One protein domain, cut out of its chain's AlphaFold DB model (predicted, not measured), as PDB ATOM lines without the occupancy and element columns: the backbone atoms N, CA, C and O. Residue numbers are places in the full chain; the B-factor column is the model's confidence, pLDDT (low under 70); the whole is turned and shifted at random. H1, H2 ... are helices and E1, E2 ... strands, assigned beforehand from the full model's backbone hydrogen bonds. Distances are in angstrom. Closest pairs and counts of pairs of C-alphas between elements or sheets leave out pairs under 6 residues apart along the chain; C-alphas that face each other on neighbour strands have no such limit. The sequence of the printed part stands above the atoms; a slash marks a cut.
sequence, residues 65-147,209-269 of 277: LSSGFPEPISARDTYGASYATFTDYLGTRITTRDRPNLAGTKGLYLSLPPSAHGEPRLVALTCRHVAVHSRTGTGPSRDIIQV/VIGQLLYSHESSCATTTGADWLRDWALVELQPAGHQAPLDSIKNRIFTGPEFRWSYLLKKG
ATOM      1  N   LEU A  65     225.304 188.052 214.533       91.62
ATOM      2  CA  LEU A  65     225.159 186.903 213.657       91.62
ATOM      3  C   LEU A  65     224.256 187.251 212.476       91.62
ATOM      4  O   LEU A  65     223.122 187.707 212.658       91.62
ATOM      5  N   SER A  66     224.761 187.007 211.268       90.31
ATOM      6  CA  SER A  66     223.997 187.249 210.051       90.31
ATOM      7  C   SER A  66     223.042 186.100 209.742       90.31
ATOM      8  O   SER A  66     223.334 184.931 209.987       90.31
ATOM      9  N   SER A  67     221.906 186.444 209.145       86.38
ATOM     10  CA  SER A  67     220.948 185.492 208.587       86.38
ATOM     11  C   SER A  67     221.247 185.101 207.135       86.38
ATOM     12  O   SER A  67     220.426 184.431 206.510       86.38
ATOM     13  N   GLY A  68     222.368 185.536 206.564       85.12
ATOM     14  CA  GLY A  68     222.749 185.241 205.185       85.12
ATOM     15  C   GLY A  68     224.233 185.492 204.947       85.12
ATOM     16  O   GLY A  68     224.976 185.720 205.896       85.12
ATOM     17  N   PHE A  69     224.652 185.435 203.683       81.75
ATOM     18  CA  PHE A  69     226.012 185.771 203.274       81.75
ATOM     19  C   PHE A  69     226.075 187.213 202.732       81.75
ATOM     20  O   PHE A  69     225.138 187.648 202.056       81.75
ATOM     21  N   PRO A  70     227.123 187.983 203.058       80.31
ATOM     22  CA  PRO A  70     227.346 189.322 202.559       80.31
ATOM     23  C   PRO A  70     228.159 189.251 201.276       80.31
ATOM     24  O   PRO A  70     229.130 188.509 201.196       80.31
ATOM     25  N   GLU A  71     227.835 190.119 200.328       72.81
ATOM     26  CA  GLU A  71     228.659 190.316 199.137       72.81
ATOM     27  C   GLU A  71     230.124 190.643 199.511       72.81
ATOM     28  O   GLU A  71     230.350 191.445 200.430       72.81
ATOM     29  N   PRO A  72     231.124 190.056 198.821       74.38
ATOM     30  CA  PRO A  72     231.010 189.151 197.668       74.38
ATOM     31  C   PRO A  72     230.910 187.661 198.048       74.38
ATOM     32  O   PRO A  72     230.884 186.795 197.177       74.38
ATOM     33  N   ILE A  73     230.895 187.334 199.342       78.31
ATOM     34  CA  ILE A  73     230.853 185.950 199.807       78.31
ATOM     35  C   ILE A  73     229.451 185.399 199.541       78.31
ATOM     36  O   ILE A  73     228.450 185.980 199.947       78.31
ATOM     37  N   SER A  74     229.382 184.232 198.911       77.19
ATOM     38  CA  SER A  74     228.148 183.454 198.778       77.19
ATOM     39  C   SER A  74     228.297 182.096 199.450       77.19
ATOM     40  O   SER A  74     229.400 181.648 199.777       77.19
ATOM     41  N   ALA A  75     227.196 181.362 199.585       67.06
ATOM     42  CA  ALA A  75     227.228 179.975 200.048       67.06
ATOM     43  C   ALA A  75     228.099 179.049 199.168       67.06
ATOM     44  O   ALA A  75     228.469 177.953 199.601       67.06
ATOM     45  N   ARG A  76     228.400 179.467 197.931       72.88
ATOM     46  CA  ARG A  76     229.240 178.739 196.970       72.88
ATOM     47  C   ARG A  76     230.707 179.158 197.007       72.88
ATOM     48  O   ARG A  76     231.523 178.467 196.403       72.88
ATOM     49  N   ASP A  77     231.023 180.247 197.701       81.19
ATOM     50  CA  ASP A  77     232.383 180.752 197.844       81.19
ATOM     51  C   ASP A  77     233.279 179.718 198.543       81.19
ATOM     52  O   ASP A  77     232.847 178.989 199.449       81.19
ATOM     53  N   THR A  78     234.547 179.669 198.137       83.44
ATOM     54  CA  THR A  78     235.584 178.800 198.710       83.44
ATOM     55  C   THR A  78     235.662 178.916 200.237       83.44
ATOM     56  O   THR A  78     235.868 177.917 200.933       83.44
ATOM     57  N   TYR A  79     235.438 180.116 200.772       87.88
ATOM     58  CA  TYR A  79     235.479 180.439 202.195       87.88
ATOM     59  C   TYR A  79     234.095 180.538 202.844       87.88
ATOM     60  O   TYR A  79     233.996 180.865 204.030       87.88
ATOM     61  N   GLY A  80     233.024 180.168 202.131       86.31
ATOM     62  CA  GLY A  80     231.660 180.159 202.667       86.31
ATOM     63  C   GLY A  80     231.528 179.337 203.957       86.31
ATOM     64  O   GLY A  80     230.772 179.699 204.855       86.31
ATOM     65  N   ALA A  81     232.330 178.277 204.117       86.00
ATOM     66  CA  ALA A  81     232.370 177.496 205.356       86.00
ATOM     67  C   ALA A  81     232.892 178.293 206.563       86.00
ATOM     68  O   ALA A  81     232.320 178.179 207.644       86.00
ATOM     69  N   SER A  82     233.938 179.108 206.391       90.12
ATOM     70  CA  SER A  82     234.416 179.982 207.471       90.12
ATOM     71  C   SER A  82     233.457 181.134 207.716       90.12
ATOM     72  O   SER A  82     233.233 181.497 208.866       90.12
ATOM     73  N   TYR A  83     232.822 181.668 206.669       90.94
ATOM     74  CA  TYR A  83     231.791 182.682 206.859       90.94
ATOM     75  C   TYR A  83     230.598 182.147 207.662       90.94
ATOM     76  O   TYR A  83     230.090 182.836 208.545       90.94
ATOM     77  N   ALA A  84     230.177 180.902 207.414       90.75
ATOM     78  CA  ALA A  84     229.060 180.281 208.124       90.75
ATOM     79  C   ALA A  84     229.244 180.305 209.654       90.75
ATOM     80  O   ALA A  84     228.257 180.433 210.376       90.75
ATOM     81  N   THR A  85     230.482 180.289 210.161       91.69
ATOM     82  CA  THR A  85     230.806 180.466 211.589       91.69
ATOM     83  C   THR A  85     230.259 181.768 212.184       91.69
ATOM     84  O   THR A  85     229.996 181.824 213.382       91.69
ATOM     85  N   PHE A  86     230.022 182.798 211.371       92.56
ATOM     86  CA  PHE A  86     229.508 184.111 211.777       92.56
ATOM     87  C   PHE A  86     228.004 184.285 211.505       92.56
ATOM     88  O   PHE A  86     227.473 185.393 211.589       92.56
ATOM     89  N   THR A  87     227.301 183.195 211.194       93.75
ATOM     90  CA  THR A  87     225.864 183.212 210.891       93.75
ATOM     91  C   THR A  87     225.013 182.653 212.028       93.75
ATOM     92  O   THR A  87     225.479 181.959 212.943       93.75
ATOM     93  N   ASP A  88     223.710 182.902 211.944       93.88
ATOM     94  CA  ASP A  88     222.710 182.230 212.764       93.88
ATOM     95  C   ASP A  88     222.478 180.760 212.364       93.88
ATOM     96  O   ASP A  88     221.632 180.098 212.950       93.88
ATOM     97  N   TYR A  89     223.255 180.191 211.441       93.56
ATOM     98  CA  TYR A  89     223.093 178.795 211.053       93.56
ATOM     99  C   TYR A  89     223.459 177.832 212.181       93.56
ATOM    100  O   TYR A  89     224.263 178.126 213.065       93.56
ATOM    101  N   LEU A  90     222.838 176.662 212.140       93.12
ATOM    102  CA  LEU A  90     223.094 175.545 213.029       93.12
ATOM    103  C   LEU A  90     224.439 174.893 212.714       93.12
ATOM    104  O   LEU A  90     224.958 174.993 211.602       93.12
ATOM    105  N   GLY A  91     224.973 174.164 213.690       91.56
ATOM    106  CA  GLY A  91     226.246 173.458 213.564       91.56
ATOM    107  C   GLY A  91     227.470 174.366 213.698       91.56
ATOM    108  O   GLY A  91     228.593 173.877 213.623       91.56
ATOM    109  N   THR A  92     227.277 175.667 213.930       93.06
ATOM    110  CA  THR A  92     228.372 176.605 214.185       93.06
ATOM    111  C   THR A  92     228.958 176.400 215.576       93.06
ATOM    112  O   THR A  92     228.284 175.954 216.509       93.06
ATOM    113  N   ARG A  93     230.248 176.707 215.705       93.88
ATOM    114  CA  ARG A  93     231.028 176.456 216.915       93.88
ATOM    115  C   ARG A  93     230.712 177.482 218.003       93.88
ATOM    116  O   ARG A  93     230.814 178.681 217.765       93.88
ATOM    117  N   ILE A  94     230.364 177.005 219.195       95.56
ATOM    118  CA  ILE A  94     230.038 177.836 220.362       95.56
ATOM    119  C   ILE A  94     230.794 177.364 221.599       95.56
ATOM    120  O   ILE A  94     231.155 176.194 221.706       95.56
ATOM    121  N   THR A  95     231.011 178.271 222.545       94.81
ATOM    122  CA  THR A  95     231.678 177.986 223.822       94.81
ATOM    123  C   THR A  95     231.171 178.933 224.905       94.81
ATOM    124  O   THR A  95     230.575 179.969 224.595       94.81
ATOM    125  N   THR A  96     231.436 178.645 226.178       93.56
ATOM    126  CA  THR A  96     231.258 179.658 227.226       93.56
ATOM    127  C   THR A  96     232.370 180.701 227.151       93.56
ATOM    128  O   THR A  96     233.533 180.384 226.882       93.56
ATOM    129  N   ARG A  97     232.027 181.969 227.407       90.81
ATOM    130  CA  ARG A  97     232.975 183.095 227.336       90.81
ATOM    131  C   ARG A  97     234.176 182.930 228.269       90.81
ATOM    132  O   ARG A  97     235.283 183.331 227.932       90.81
ATOM    133  N   ASP A  98     233.944 182.372 229.451       86.69
ATOM    134  CA  ASP A  98     234.945 182.178 230.502       86.69
ATOM    135  C   ASP A  98     235.888 180.995 230.236       86.69
ATOM    136  O   ASP A  98     236.931 180.892 230.884       86.69
ATOM    137  N   ARG A  99     235.552 180.104 229.292       82.62
ATOM    138  CA  ARG A  99     236.353 178.922 228.959       82.62
ATOM    139  C   ARG A  99     236.373 178.650 227.459       82.62
ATOM    140  O   ARG A  99     235.681 177.752 226.989       82.62
ATOM    141  N   PRO A 100     237.236 179.337 226.704       76.12
ATOM    142  CA  PRO A 100     237.278 179.184 225.254       76.12
ATOM    143  C   PRO A 100     237.784 177.810 224.771       76.12
ATOM    144  O   PRO A 100     237.657 177.499 223.594       76.12
ATOM    145  N   ASN A 101     238.334 176.973 225.657       79.31
ATOM    146  CA  ASN A 101     238.929 175.683 225.287       79.31
ATOM    147  C   ASN A 101     237.916 174.526 225.195       79.31
ATOM    148  O   ASN A 101     238.305 173.419 224.832       79.31
ATOM    149  N   LEU A 102     236.646 174.746 225.554       87.50
ATOM    150  CA  LEU A 102     235.612 173.709 225.544       87.50
ATOM    151  C   LEU A 102     234.466 174.112 224.619       87.50
ATOM    152  O   LEU A 102     233.417 174.582 225.050       87.50
ATOM    153  N   ALA A 103     234.694 173.912 223.328       91.56
ATOM    154  CA  ALA A 103     233.716 174.228 222.307       91.56
ATOM    155  C   ALA A 103     232.805 173.035 221.998       91.56
ATOM    156  O   ALA A 103     233.218 171.876 222.036       91.56
ATOM    157  N   GLY A 104     231.581 173.346 221.597       92.88
ATOM    158  CA  GLY A 104     230.693 172.420 220.910       92.88
ATOM    159  C   GLY A 104     229.958 173.133 219.794       92.88
ATOM    160  O   GLY A 104     230.454 174.113 219.239       92.88
ATOM    161  N   THR A 105     228.775 172.640 219.446       93.94
ATOM    162  CA  THR A 105     227.985 173.203 218.351       93.94
ATOM    163  C   THR A 105     226.669 173.785 218.842       93.94
ATOM    164  O   THR A 105     226.069 173.328 219.823       93.94
ATOM    165  N   LYS A 106     226.225 174.827 218.141       94.25
ATOM    166  CA  LYS A 106     224.881 175.372 218.252       94.25
ATOM    167  C   LYS A 106     223.913 174.421 217.553       94.25
ATOM    168  O   LYS A 106     223.955 174.260 216.331       94.25
ATOM    169  N   GLY A 107     223.081 173.756 218.340       93.56
ATOM    170  CA  GLY A 107     222.001 172.897 217.873       93.56
ATOM    171  C   GLY A 107     220.739 173.694 217.559       93.56
ATOM    172  O   GLY A 107     220.787 174.896 217.324       93.56
ATOM    173  N   LEU A 108     219.599 173.003 217.544       94.25
ATOM    174  CA  LEU A 108     218.310 173.552 217.120       94.25
ATOM    175  C   LEU A 108     217.882 174.790 217.918       94.25
ATOM    176  O   LEU A 108     218.020 174.837 219.139       94.25
ATOM    177  N   TYR A 109     217.239 175.724 217.230       94.69
ATOM    178  CA  TYR A 109     216.433 176.766 217.840       94.69
ATOM    179  C   TYR A 109     215.051 176.236 218.213       94.69
ATOM    180  O   TYR A 109     214.367 175.613 217.389       94.69
ATOM    181  N   LEU A 110     214.644 176.513 219.449       93.75
ATOM    182  CA  LEU A 110     213.359 176.155 220.030       93.75
ATOM    183  C   LEU A 110     212.659 177.431 220.497       93.75
ATOM    184  O   LEU A 110     213.270 178.279 221.146       93.75
ATOM    185  N   SER A 111     211.374 177.561 220.179       91.50
ATOM    186  CA  SER A 111     210.537 178.617 220.742       91.50
ATOM    187  C   SER A 111     209.927 178.101 222.037       91.50
ATOM    188  O   SER A 111     209.234 177.081 222.038       91.50
ATOM    189  N   LEU A 112     210.221 178.775 223.145       89.06
ATOM    190  CA  LEU A 112     209.546 178.533 224.408       89.06
ATOM    191  C   LEU A 112     208.288 179.400 224.462       89.06
ATOM    192  O   LEU A 112     208.363 180.597 224.151       89.06
ATOM    193  N   PRO A 113     207.145 178.822 224.870       85.31
ATOM    194  CA  PRO A 113     205.933 179.596 225.035       85.31
ATOM    195  C   PRO A 113     206.171 180.708 226.062       85.31
ATOM    196  O   PRO A 113     206.954 180.528 227.005       85.31
ATOM    197  N   PRO A 114     205.501 181.854 225.895       80.19
ATOM    198  CA  PRO A 114     205.595 182.931 226.856       80.19
ATOM    199  C   PRO A 114     205.185 182.441 228.248       80.19
ATOM    200  O   PRO A 114     204.198 181.722 228.417       80.19
ATOM    201  N   SER A 115     205.933 182.852 229.274       76.31
ATOM    202  CA  SER A 115     205.425 182.816 230.650       76.31
ATOM    203  C   SER A 115     204.149 183.670 230.726       76.31
ATOM    204  O   SER A 115     203.948 184.518 229.864       76.31
ATOM    205  N   ALA A 116     203.315 183.514 231.761       66.00
ATOM    206  CA  ALA A 116     201.993 184.157 231.888       66.00
ATOM    207  C   ALA A 116     201.904 185.677 231.565       66.00
ATOM    208  O   ALA A 116     200.805 186.172 231.335       66.00
ATOM    209  N   HIS A 117     203.030 186.403 231.517       56.03
ATOM    210  CA  HIS A 117     203.133 187.820 231.145       56.03
ATOM    211  C   HIS A 117     204.348 188.160 230.248       56.03
ATOM    212  O   HIS A 117     204.825 189.292 230.278       56.03
ATOM    213  N   GLY A 118     204.921 187.193 229.525       71.12
ATOM    214  CA  GLY A 118     206.156 187.384 228.750       71.12
ATOM    215  C   GLY A 118     205.962 187.351 227.236       71.12
ATOM    216  O   GLY A 118     204.938 186.893 226.748       71.12
ATOM    217  N   GLU A 119     206.986 187.779 226.504       75.00
ATOM    218  CA  GLU A 119     207.153 187.465 225.082       75.00
ATOM    219  C   GLU A 119     207.677 186.021 224.918       75.00
ATOM    220  O   GLU A 119     208.330 185.495 225.835       75.00
ATOM    221  N   PRO A 120     207.404 185.347 223.783       79.69
ATOM    222  CA  PRO A 120     208.019 184.063 223.473       79.69
ATOM    223  C   PRO A 120     209.543 184.200 223.446       79.69
ATOM    224  O   PRO A 120     210.097 185.163 222.914       79.69
ATOM    225  N   ARG A 121     210.237 183.213 224.015       89.19
ATOM    226  CA  ARG A 121     211.705 183.212 224.086       89.19
ATOM    227  C   ARG A 121     212.256 182.267 223.041       89.19
ATOM    228  O   ARG A 121     211.835 181.111 222.974       89.19
ATOM    229  N   LEU A 122     213.223 182.730 222.256       94.31
ATOM    230  CA  LEU A 122     213.986 181.848 221.385       94.31
ATOM    231  C   LEU A 122     215.212 181.336 222.139       94.31
ATOM    232  O   LEU A 122     216.014 182.120 222.649       94.31
ATOM    233  N   VAL A 123     215.356 180.014 222.200       95.88
ATOM    234  CA  VAL A 123     216.506 179.362 222.827       95.88
ATOM    235  C   VAL A 123     217.243 178.489 221.822       95.88
ATOM    236  O   VAL A 123     216.620 177.866 220.964       95.88
ATOM    237  N   ALA A 124     218.565 178.414 221.928       96.50
ATOM    238  CA  ALA A 124     219.378 177.437 221.218       96.50
ATOM    239  C   ALA A 124     219.643 176.214 222.102       96.50
ATOM    240  O   ALA A 124     219.984 176.339 223.280       96.50
ATOM    241  N   LEU A 125     219.512 175.028 221.517       95.88
ATOM    242  CA  LEU A 125     219.903 173.763 222.121       95.88
ATOM    243  C   LEU A 125     221.410 173.553 221.942       95.88
ATOM    244  O   LEU A 125     221.945 173.739 220.853       95.88
ATOM    245  N   THR A 126     222.103 173.110 222.982       95.19
ATOM    246  CA  THR A 126     223.494 172.650 222.885       95.19
ATOM    247  C   THR A 126     223.750 171.522 223.878       95.19
ATOM    248  O   THR A 126     222.866 171.177 224.666       95.19
ATOM    249  N   CYS A 127     224.943 170.933 223.846       92.25
ATOM    250  CA  CYS A 127     225.326 169.927 224.827       92.25
ATOM    251  C   CYS A 127     225.607 170.586 226.182       92.25
ATOM    252  O   CYS A 127     226.162 171.686 226.256       92.25
ATOM    253  N   ARG A 128     225.253 169.913 227.277       89.31
ATOM    254  CA  ARG A 128     225.433 170.460 228.628       89.31
ATOM    255  C   ARG A 128     226.903 170.715 228.920       89.31
ATOM    256  O   ARG A 128     227.213 171.752 229.497       89.31
ATOM    257  N   HIS A 129     227.795 169.809 228.524       88.00
ATOM    258  CA  HIS A 129     229.233 169.966 228.757       88.00
ATOM    259  C   HIS A 129     229.816 171.238 228.119       88.00
ATOM    260  O   HIS A 129     230.795 171.765 228.634       88.00
ATOM    261  N   VAL A 130     229.201 171.767 227.054       90.31
ATOM    262  CA  VAL A 130     229.622 173.021 226.404       90.31
ATOM    263  C   VAL A 130     229.283 174.223 227.279       90.31
ATOM    264  O   VAL A 130     230.088 175.136 227.413       90.31
ATOM    265  N   ALA A 131     228.095 174.230 227.889       89.69
ATOM    266  CA  ALA A 131     227.591 175.370 228.654       89.69
ATOM    267  C   ALA A 131     227.912 175.299 230.163       89.69
ATOM    268  O   ALA A 131     227.984 176.323 230.851       89.69
ATOM    269  N   VAL A 132     228.096 174.094 230.706       86.31
ATOM    270  CA  VAL A 132     228.168 173.831 232.148       86.31
ATOM    271  C   VAL A 132     229.341 172.935 232.491       86.31
ATOM    272  O   VAL A 132     229.462 171.809 232.022       86.31
ATOM    273  N   HIS A 133     230.151 173.415 233.429       73.94
ATOM    274  CA  HIS A 133     231.341 172.704 233.891       73.94
ATOM    275  C   HIS A 133     231.196 172.084 235.286       73.94
ATOM    276  O   HIS A 133     231.837 171.080 235.578       73.94
ATOM    277  N   SER A 134     230.388 172.669 236.178       66.56
ATOM    278  CA  SER A 134     230.230 172.128 237.531       66.56
ATOM    279  C   SER A 134     229.095 171.106 237.585       66.56
ATOM    280  O   SER A 134     228.050 171.244 236.940       66.56
ATOM    281  N   ARG A 135     229.287 170.072 238.409       57.03
ATOM    282  CA  ARG A 135     228.239 169.088 238.722       57.03
ATOM    283  C   ARG A 135     227.013 169.739 239.370       57.03
ATOM    284  O   ARG A 135     225.919 169.212 239.237       57.03
ATOM    285  N   THR A 136     227.195 170.891 240.017       54.00
ATOM    286  CA  THR A 136     226.181 171.536 240.857       54.00
ATOM    287  C   THR A 136     225.139 172.364 240.108       54.00
ATOM    288  O   THR A 136     224.200 172.797 240.759       54.00
ATOM    289  N   GLY A 137     225.264 172.613 238.792       52.72
ATOM    290  CA  GLY A 137     224.230 173.274 237.960       52.72
ATOM    291  C   GLY A 137     223.825 174.709 238.357       52.72
ATOM    292  O   GLY A 137     223.164 175.400 237.592       52.72
ATOM    293  N   THR A 138     224.260 175.177 239.522       53.50
ATOM    294  CA  THR A 138     223.909 176.434 240.178       53.50
ATOM    295  C   THR A 138     225.121 177.351 240.109       53.50
ATOM    296  O   THR A 138     225.983 177.385 240.984       53.50
ATOM    297  N   GLY A 139     225.248 178.042 238.983       58.28
ATOM    298  CA  GLY A 139     226.222 179.110 238.789       58.28
ATOM    299  C   GLY A 139     225.531 180.353 238.237       58.28
ATOM    300  O   GLY A 139     224.408 180.242 237.743       58.28
ATOM    301  N   PRO A 140     226.177 181.529 238.309       64.12
ATOM    302  CA  PRO A 140     225.659 182.737 237.674       64.12
ATOM    303  C   PRO A 140     225.425 182.503 236.176       64.12
ATOM    304  O   PRO A 140     226.094 181.655 235.576       64.12
ATOM    305  N   SER A 141     224.490 183.267 235.597       69.69
ATOM    306  CA  SER A 141     224.222 183.290 234.153       69.69
ATOM    307  C   SER A 141     225.537 183.324 233.368       69.69
ATOM    308  O   SER A 141     226.427 184.125 233.670       69.69
ATOM    309  N   ARG A 142     225.687 182.403 232.410       88.12
ATOM    310  CA  ARG A 142     226.922 182.229 231.635       88.12
ATOM    311  C   ARG A 142     226.700 182.675 230.208       88.12
ATOM    312  O   ARG A 142     225.860 182.105 229.517       88.12
ATOM    313  N   ASP A 143     227.496 183.642 229.778       94.00
ATOM    314  CA  ASP A 143     227.502 184.099 228.397       94.00
ATOM    315  C   ASP A 143     228.076 183.008 227.484       94.00
ATOM    316  O   ASP A 143     229.178 182.489 227.710       94.00
ATOM    317  N   ILE A 144     227.322 182.679 226.441       95.00
ATOM    318  CA  ILE A 144     227.725 181.789 225.356       95.00
ATOM    319  C   ILE A 144     228.150 182.650 224.173       95.00
ATOM    320  O   ILE A 144     227.437 183.578 223.783       95.00
ATOM    321  N   ILE A 145     229.313 182.337 223.606       95.12
ATOM    322  CA  ILE A 145     229.912 183.086 222.502       95.12
ATOM    323  C   ILE A 145     230.037 182.239 221.236       95.12
ATOM    324  O   ILE A 145     230.187 181.016 221.303       95.12
ATOM    325  N   GLN A 146     230.034 182.918 220.092       94.12
ATOM    326  CA  GLN A 146     230.290 182.356 218.766       94.12
ATOM    327  C   GLN A 146     231.238 183.306 218.009       94.12
ATOM    328  O   GLN A 146     230.831 184.401 217.639       94.12
ATOM    329  N   VAL A 147     232.512 182.995 217.754       91.75
ATOM    330  CA  VAL A 147     233.295 181.755 217.953       91.75
ATOM    331  C   VAL A 147     234.274 181.866 219.147       91.75
ATOM    332  O   VAL A 147     234.451 182.957 219.705       91.75
ATOM    333  N   VAL A 209     228.922 187.528 222.119       94.38
ATOM    334  CA  VAL A 209     227.901 186.903 222.964       94.38
ATOM    335  C   VAL A 209     226.614 186.767 222.157       94.38
ATOM    336  O   VAL A 209     226.070 187.753 221.672       94.38
ATOM    337  N   ILE A 210     226.137 185.533 222.017       95.19
ATOM    338  CA  ILE A 210     224.904 185.220 221.276       95.19
ATOM    339  C   ILE A 210     223.722 184.975 222.214       95.19
ATOM    340  O   ILE A 210     222.565 184.998 221.805       95.19
ATOM    341  N   GLY A 211     224.008 184.705 223.486       94.88
ATOM    342  CA  GLY A 211     223.004 184.312 224.450       94.88
ATOM    343  C   GLY A 211     223.591 183.947 225.801       94.88
ATOM    344  O   GLY A 211     224.805 183.982 226.014       94.88
ATOM    345  N   GLN A 212     222.704 183.568 226.707       94.81
ATOM    346  CA  GLN A 212     223.031 183.169 228.066       94.81
ATOM    347  C   GLN A 212     222.455 181.802 228.384       94.81
ATOM    348  O   GLN A 212     221.372 181.445 227.928       94.81
ATOM    349  N   LEU A 213     223.177 181.022 229.183       93.69
ATOM    350  CA  LEU A 213     222.664 179.761 229.700       93.69
ATOM    351  C   LEU A 213     221.371 180.006 230.496       93.69
ATOM    352  O   LEU A 213     221.408 180.593 231.575       93.69
ATOM    353  N   LEU A 214     220.253 179.511 229.969       92.31
ATOM    354  CA  LEU A 214     218.935 179.591 230.595       92.31
ATOM    355  C   LEU A 214     218.667 178.371 231.470       92.31
ATOM    356  O   LEU A 214     218.166 178.487 232.586       92.31
ATOM    357  N   TYR A 215     218.963 177.187 230.937       90.50
ATOM    358  CA  TYR A 215     218.645 175.934 231.601       90.50
ATOM    359  C   TYR A 215     219.698 174.871 231.326       90.50
ATOM    360  O   TYR A 215     220.141 174.668 230.198       90.50
ATOM    361  N   SER A 216     220.019 174.121 232.370       88.56
ATOM    362  CA  SER A 216     220.726 172.854 232.276       88.56
ATOM    363  C   SER A 216     220.267 171.964 233.413       88.56
ATOM    364  O   SER A 216     220.079 172.448 234.530       88.56
ATOM    365  N   HIS A 217     220.137 170.668 233.160       81.75
ATOM    366  CA  HIS A 217     219.819 169.728 234.225       81.75
ATOM    367  C   HIS A 217     221.017 169.554 235.180       81.75
ATOM    368  O   HIS A 217     222.179 169.691 234.778       81.75
ATOM    369  N   GLU A 218     220.767 169.203 236.441       76.12
ATOM    370  CA  GLU A 218     221.825 168.693 237.319       76.12
ATOM    371  C   GLU A 218     222.413 167.402 236.742       76.12
ATOM    372  O   GLU A 218     221.688 166.600 236.145       76.12
ATOM    373  N   SER A 219     223.721 167.188 236.907       66.62
ATOM    374  CA  SER A 219     224.389 165.960 236.464       66.62
ATOM    375  C   SER A 219     223.844 164.757 237.240       66.62
ATOM    376  O   SER A 219     224.372 164.396 238.288       66.62
ATOM    377  N   SER A 220     222.779 164.152 236.729       62.09
ATOM    378  CA  SER A 220     222.157 162.944 237.260       62.09
ATOM    379  C   SER A 220     221.884 162.000 236.097       62.09
ATOM    380  O   SER A 220     221.434 162.428 235.031       62.09
ATOM    381  N   CYS A 221     222.205 160.723 236.290       59.41
ATOM    382  CA  CYS A 221     221.776 159.676 235.378       59.41
ATOM    383  C   CYS A 221     220.275 159.466 235.582       59.41
ATOM    384  O   CYS A 221     219.817 159.318 236.717       59.41
ATOM    385  N   ALA A 222     219.499 159.497 234.501       56.66
ATOM    386  CA  ALA A 222     218.079 159.182 234.581       56.66
ATOM    387  C   ALA A 222     217.911 157.657 234.599       56.66
ATOM    388  O   ALA A 222     218.159 157.000 233.594       56.66
ATOM    389  N   THR A 223     217.472 157.097 235.724       51.69
ATOM    390  CA  THR A 223     217.206 155.662 235.896       51.69
ATOM    391  C   THR A 223     215.744 155.345 235.596       51.69
ATOM    392  O   THR A 223     214.969 155.017 236.490       51.69
ATOM    393  N   THR A 224     215.312 155.460 234.340       54.00
ATOM    394  CA  THR A 224     213.910 155.142 234.006       54.00
ATOM    395  C   THR A 224     213.666 153.684 233.624       54.00
ATOM    396  O   THR A 224     212.527 153.256 233.742       54.00
ATOM    397  N   THR A 225     214.667 152.885 233.231       55.00
ATOM    398  CA  THR A 225     214.435 151.475 232.809       55.00
ATOM    399  C   THR A 225     215.662 150.544 232.909       55.00
ATOM    400  O   THR A 225     215.740 149.541 232.207       55.00
ATOM    401  N   GLY A 226     216.623 150.824 233.798       52.97
ATOM    402  CA  GLY A 226     217.795 149.950 234.008       52.97
ATOM    403  C   GLY A 226     219.025 150.275 233.152       52.97
ATOM    404  O   GLY A 226     219.999 149.530 233.188       52.97
ATOM    405  N   ALA A 227     219.009 151.397 232.433       56.81
ATOM    406  CA  ALA A 227     220.194 151.987 231.824       56.81
ATOM    407  C   ALA A 227     220.364 153.431 232.329       56.81
ATOM    408  O   ALA A 227     219.395 154.187 232.396       56.81
ATOM    409  N   ASP A 228     221.589 153.776 232.725       61.94
ATOM    410  CA  ASP A 228     221.969 155.092 233.238       61.94
ATOM    411  C   ASP A 228     222.240 156.040 232.069       61.94
ATOM    412  O   ASP A 228     223.314 155.991 231.475       61.94
ATOM    413  N   TRP A 229     221.277 156.893 231.711       64.44
ATOM    414  CA  TRP A 229     221.455 157.817 230.581       64.44
ATOM    415  C   TRP A 229     221.893 159.187 231.088       64.44
ATOM    416  O   TRP A 229     221.253 159.768 231.978       64.44
ATOM    417  N   LEU A 230     222.956 159.740 230.499       69.88
ATOM    418  CA  LEU A 230     223.407 161.094 230.804       69.88
ATOM    419  C   LEU A 230     222.587 162.113 230.003       69.88
ATOM    420  O   LEU A 230     222.643 162.167 228.776       69.88
ATOM    421  N   ARG A 231     221.858 162.987 230.702       79.12
ATOM    422  CA  ARG A 231     221.196 164.143 230.078       79.12
ATOM    423  C   ARG A 231     222.226 165.227 229.767       79.12
ATOM    424  O   ARG A 231     222.454 166.131 230.571       79.12
ATOM    425  N   ASP A 232     222.846 165.132 228.598       85.38
ATOM    426  CA  ASP A 232     223.872 166.072 228.144       85.38
ATOM    427  C   ASP A 232     223.311 167.149 227.206       85.38
ATOM    428  O   ASP A 232     223.752 167.313 226.073       85.38
ATOM    429  N   TRP A 233     222.324 167.910 227.675       90.69
ATOM    430  CA  TRP A 233     221.792 169.055 226.935       90.69
ATOM    431  C   TRP A 233     221.565 170.277 227.829       90.69
ATOM    432  O   TRP A 233     221.350 170.170 229.040       90.69
ATOM    433  N   ALA A 234     221.625 171.452 227.211       92.88
ATOM    434  CA  ALA A 234     221.372 172.747 227.823       92.88
ATOM    435  C   ALA A 234     220.644 173.676 226.841       92.88
ATOM    436  O   ALA A 234     220.730 173.504 225.622       92.88
ATOM    437  N   LEU A 235     219.933 174.661 227.387       94.56
ATOM    438  CA  LEU A 235     219.239 175.704 226.637       94.56
ATOM    439  C   LEU A 235     219.923 177.044 226.865       94.56
ATOM    440  O   LEU A 235     220.159 177.447 228.005       94.56
ATOM    441  N   VAL A 236     220.194 177.737 225.769       95.38
ATOM    442  CA  VAL A 236     220.797 179.066 225.744       95.38
ATOM    443  C   VAL A 236     219.735 180.053 225.278       95.38
ATOM    444  O   VAL A 236     219.296 179.970 224.137       95.38
ATOM    445  N   GLU A 237     219.301 180.965 226.142       95.44
ATOM    446  CA  GLU A 237     218.417 182.070 225.764       95.44
ATOM    447  C   GLU A 237     219.184 183.062 224.896       95.44
ATOM    448  O   GLU A 237     220.234 183.568 225.299       95.44
ATOM    449  N   LEU A 238     218.687 183.299 223.682       95.38
ATOM    450  CA  LEU A 238     219.352 184.175 222.725       95.38
ATOM    451  C   LEU A 238     219.145 185.641 223.088       95.38
ATOM    452  O   LEU A 238     218.061 186.052 223.501       95.38
ATOM    453  N   GLN A 239     220.184 186.443 222.879       93.25
ATOM    454  CA  GLN A 239     220.124 187.884 223.085       93.25
ATOM    455  C   GLN A 239     219.853 188.588 221.754       93.25
ATOM    456  O   GLN A 239     220.662 188.437 220.840       93.25
ATOM    457  N   PRO A 240     218.798 189.419 221.631       92.12
ATOM    458  CA  PRO A 240     218.511 190.140 220.387       92.12
ATOM    459  C   PRO A 240     219.707 190.940 219.856       92.12
ATOM    460  O   PRO A 240     219.934 190.986 218.655       92.12
ATOM    461  N   ALA A 241     220.520 191.505 220.754       91.19
ATOM    462  CA  ALA A 241     221.704 192.282 220.394       91.19
ATOM    463  C   ALA A 241     222.789 191.477 219.655       91.19
ATOM    464  O   ALA A 241     223.609 192.091 218.979       91.19
ATOM    465  N   GLY A 242     222.792 190.143 219.763       91.19
ATOM    466  CA  GLY A 242     223.745 189.254 219.092       91.19
ATOM    467  C   GLY A 242     223.307 188.791 217.698       91.19
ATOM    468  O   GLY A 242     224.011 187.994 217.077       91.19
ATOM    469  N   HIS A 243     222.161 189.256 217.189       92.19
ATOM    470  CA  HIS A 243     221.579 188.811 215.922       92.19
ATOM    471  C   HIS A 243     221.161 189.997 215.047       92.19
ATOM    472  O   HIS A 243     220.597 190.969 215.538       92.19
ATOM    473  N   GLN A 244     221.414 189.905 213.737       91.88
ATOM    474  CA  GLN A 244     220.966 190.929 212.782       91.88
ATOM    475  C   GLN A 244     219.459 190.845 212.530       91.88
ATOM    476  O   GLN A 244     218.796 191.861 212.325       91.88
ATOM    477  N   ALA A 245     218.925 189.624 212.498       89.25
ATOM    478  CA  ALA A 245     217.508 189.391 212.296       89.25
ATOM    479  C   ALA A 245     216.752 189.371 213.634       89.25
ATOM    480  O   ALA A 245     217.288 188.875 214.632       89.25
ATOM    481  N   PRO A 246     215.493 189.840 213.657       91.44
ATOM    482  CA  PRO A 246     214.592 189.632 214.788       91.44
ATOM    483  C   PRO A 246     214.526 188.153 215.192       91.44
ATOM    484  O   PRO A 246     214.466 187.277 214.323       91.44
ATOM    485  N   LEU A 247     214.533 187.859 216.500       91.25
ATOM    486  CA  LEU A 247     214.610 186.476 216.993       91.25
ATOM    487  C   LEU A 247     213.437 185.606 216.512       91.25
ATOM    488  O   LEU A 247     213.631 184.437 216.204       91.25
ATOM    489  N   ASP A 248     212.237 186.164 216.382       88.44
ATOM    490  CA  ASP A 248     211.045 185.473 215.869       88.44
ATOM    491  C   ASP A 248     211.154 185.060 214.386       88.44
ATOM    492  O   ASP A 248     210.448 184.158 213.932       88.44
ATOM    493  N   SER A 249     212.067 185.678 213.636       89.62
ATOM    494  CA  SER A 249     212.320 185.378 212.224       89.62
ATOM    495  C   SER A 249     213.429 184.342 211.997       89.62
ATOM    496  O   SER A 249     213.566 183.829 210.878       89.62
ATOM    497  N   ILE A 250     214.209 184.007 213.034       90.38
ATOM    498  CA  ILE A 250     215.309 183.040 212.944       90.38
ATOM    499  C   ILE A 250     214.751 181.641 212.667       90.38
ATOM    500  O   ILE A 250     213.802 181.168 213.294       90.38
ATOM    501  N   LYS A 251     215.379 180.942 211.718       89.75
ATOM    502  CA  LYS A 251     214.995 179.589 211.301       89.75
ATOM    503  C   LYS A 251     216.142 178.615 211.515       89.75
ATOM    504  O   LYS A 251     217.309 178.967 211.376       89.75
ATOM    505  N   ASN A 252     215.790 177.356 211.761       89.75
ATOM    506  CA  ASN A 252     216.729 176.237 211.773       89.75
ATOM    507  C   ASN A 252     217.314 176.022 210.364       89.75
ATOM    508  O   ASN A 252     216.715 175.332 209.540       89.75
ATOM    509  N   ARG A 253     218.462 176.649 210.081       88.88
ATOM    510  CA  ARG A 253     219.181 176.590 208.798       88.88
ATOM    511  C   ARG A 253     220.541 175.940 208.983       88.88
ATOM    512  O   ARG A 253     221.229 176.253 209.941       88.88
ATOM    513  N   ILE A 254     220.938 175.065 208.069       85.69
ATOM    514  CA  ILE A 254     222.243 174.393 208.098       85.69
ATOM    515  C   ILE A 254     223.021 174.824 206.860       85.69
ATOM    516  O   ILE A 254     222.478 174.814 205.756       85.69
ATOM    517  N   PHE A 255     224.295 175.169 207.038       85.44
ATOM    518  CA  PHE A 255     225.195 175.350 205.909       85.44
ATOM    519  C   PHE A 255     225.608 173.993 205.346       85.44
ATOM    520  O   PHE A 255     226.250 173.196 206.029       85.44
ATOM    521  N   THR A 256     225.263 173.734 204.092       78.00
ATOM    522  CA  THR A 256     225.616 172.487 203.407       78.00
ATOM    523  C   THR A 256     226.907 172.599 202.599       78.00
ATOM    524  O   THR A 256     227.419 171.579 202.148       78.00
ATOM    525  N   GLY A 257     227.477 173.796 202.446       76.50
ATOM    526  CA  GLY A 257     228.632 173.999 201.579       76.50
ATOM    527  C   GLY A 257     228.300 173.922 200.090       76.50
ATOM    528  O   GLY A 257     227.159 173.650 199.705       76.50
ATOM    529  N   PRO A 258     229.307 174.156 199.236       71.00
ATOM    530  CA  PRO A 258     229.129 174.049 197.800       71.00
ATOM    531  C   PRO A 258     228.831 172.600 197.384       71.00
ATOM    532  O   PRO A 258     229.350 171.638 197.954       71.00
ATOM    533  N   GLU A 259     228.008 172.436 196.348       65.62
ATOM    534  CA  GLU A 259     227.493 171.140 195.878       65.62
ATOM    535  C   GLU A 259     228.599 170.137 195.509       65.62
ATOM    536  O   GLU A 259     228.477 168.932 195.753       65.62
ATOM    537  N   PHE A 260     229.731 170.622 194.986       64.94
ATOM    538  CA  PHE A 260     230.862 169.757 194.649       64.94
ATOM    539  C   PHE A 260     231.453 169.060 195.885       64.94
ATOM    540  O   PHE A 260     231.973 167.951 195.767       64.94
ATOM    541  N   ARG A 261     231.345 169.666 197.078       63.47
ATOM    542  CA  ARG A 261     231.798 169.066 198.341       63.47
ATOM    543  C   ARG A 261     230.927 167.870 198.718       63.47
ATOM    544  O   ARG A 261     231.462 166.835 199.104       63.47
ATOM    545  N   TRP A 262     229.612 167.976 198.527       62.44
ATOM    546  CA  TRP A 262     228.692 166.845 198.682       62.44
ATOM    547  C   TRP A 262     228.951 165.757 197.657       62.44
ATOM    548  O   TRP A 262     229.084 164.594 198.022       62.44
ATOM    549  N   SER A 263     229.111 166.136 196.391       61.03
ATOM    550  CA  SER A 263     229.465 165.195 195.329       61.03
ATOM    551  C   SER A 263     230.767 164.458 195.640       61.03
ATOM    552  O   SER A 263     230.870 163.259 195.393       61.03
ATOM    553  N   TYR A 264     231.758 165.144 196.212       59.94
ATOM    554  CA  TYR A 264     233.009 164.536 196.653       59.94
ATOM    555  C   TYR A 264     232.798 163.566 197.822       59.94
ATOM    556  O   TYR A 264     233.291 162.444 197.760       59.94
ATOM    557  N   LEU A 265     232.039 163.955 198.853       56.72
ATOM    558  CA  LEU A 265     231.731 163.093 200.003       56.72
ATOM    559  C   LEU A 265     230.922 161.854 199.605       56.72
ATOM    560  O   LEU A 265     231.215 160.767 200.088       56.72
ATOM    561  N   LEU A 266     229.969 161.991 198.684       62.38
ATOM    562  CA  LEU A 266     229.188 160.876 198.144       62.38
ATOM    563  C   LEU A 266     230.054 159.955 197.270       62.38
ATOM    564  O   LEU A 266     229.977 158.740 197.400       62.38
ATOM    565  N   LYS A 267     230.936 160.512 196.426       61.59
ATOM    566  CA  LYS A 267     231.840 159.728 195.558       61.59
ATOM    567  C   LYS A 267     232.985 159.048 196.314       61.59
ATOM    568  O   LYS A 267     233.480 158.017 195.867       61.59
ATOM    569  N   LYS A 268     233.452 159.634 197.420       57.00
ATOM    570  CA  LYS A 268     234.531 159.096 198.274       57.00
ATOM    571  C   LYS A 268     234.008 158.344 199.497       57.00
ATOM    572  O   LYS A 268     234.811 157.754 200.221       57.00
ATOM    573  N   GLY A 269     232.697 158.373 199.737       44.81
ATOM    574  CA  GLY A 269     232.045 157.632 200.802       44.81
ATOM    575  C   GLY A 269     232.354 156.149 200.653       44.81
ATOM    576  O   GLY A 269     231.974 155.516 199.673       44.81
TER     577      GLY A 269
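AT A GLANCE: This is residues 65 to 147 and 209 to 269 of the 277 residues of an uncharacterized protein of Trichoderma longibrachiatum ATCC 18648 (UniProt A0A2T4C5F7). Expect little regular structure: one antiparallel sheet, E1 E4 E5 E6 E3 E2, strongly twisted and curled like part of a barrel, with H2 beside its strands, long loops, and residues 261 to 269 of the H3 end sticking out. The printed part has 144 residues, 49 in named elements, class mixed: H1 E1 E2 E3 H2 E4 E5 E6 H3. It is only just compact, close to loose: radius of gyration of the C-alphas 17.3 A, spans 46, 41 and 28 A.

HOW THE PARTS SIT: Look at E5, residues 209 to 216: N 212 is 2.8 A from O 237 of E6, residues 234 to 238, its hairpin partner. N 144 of E4, residues 143 to 145, is 2.9 A from O 211. H2, residues 128 to 131, is only just at the sheet's level, height 4.0 A.

IN THESE COORDINATES: Find H3, residues 259 to 268, from (227.493, 171.140, 195.878) to (234.531, 159.096, 198.274), 14.2 A.

THE WHOLE: Residues 148 to 208 are not printed; C-alphas 147 and 209 are 9.0 A apart. Confidence is under 70 in 34 residues, among them 219 to 230.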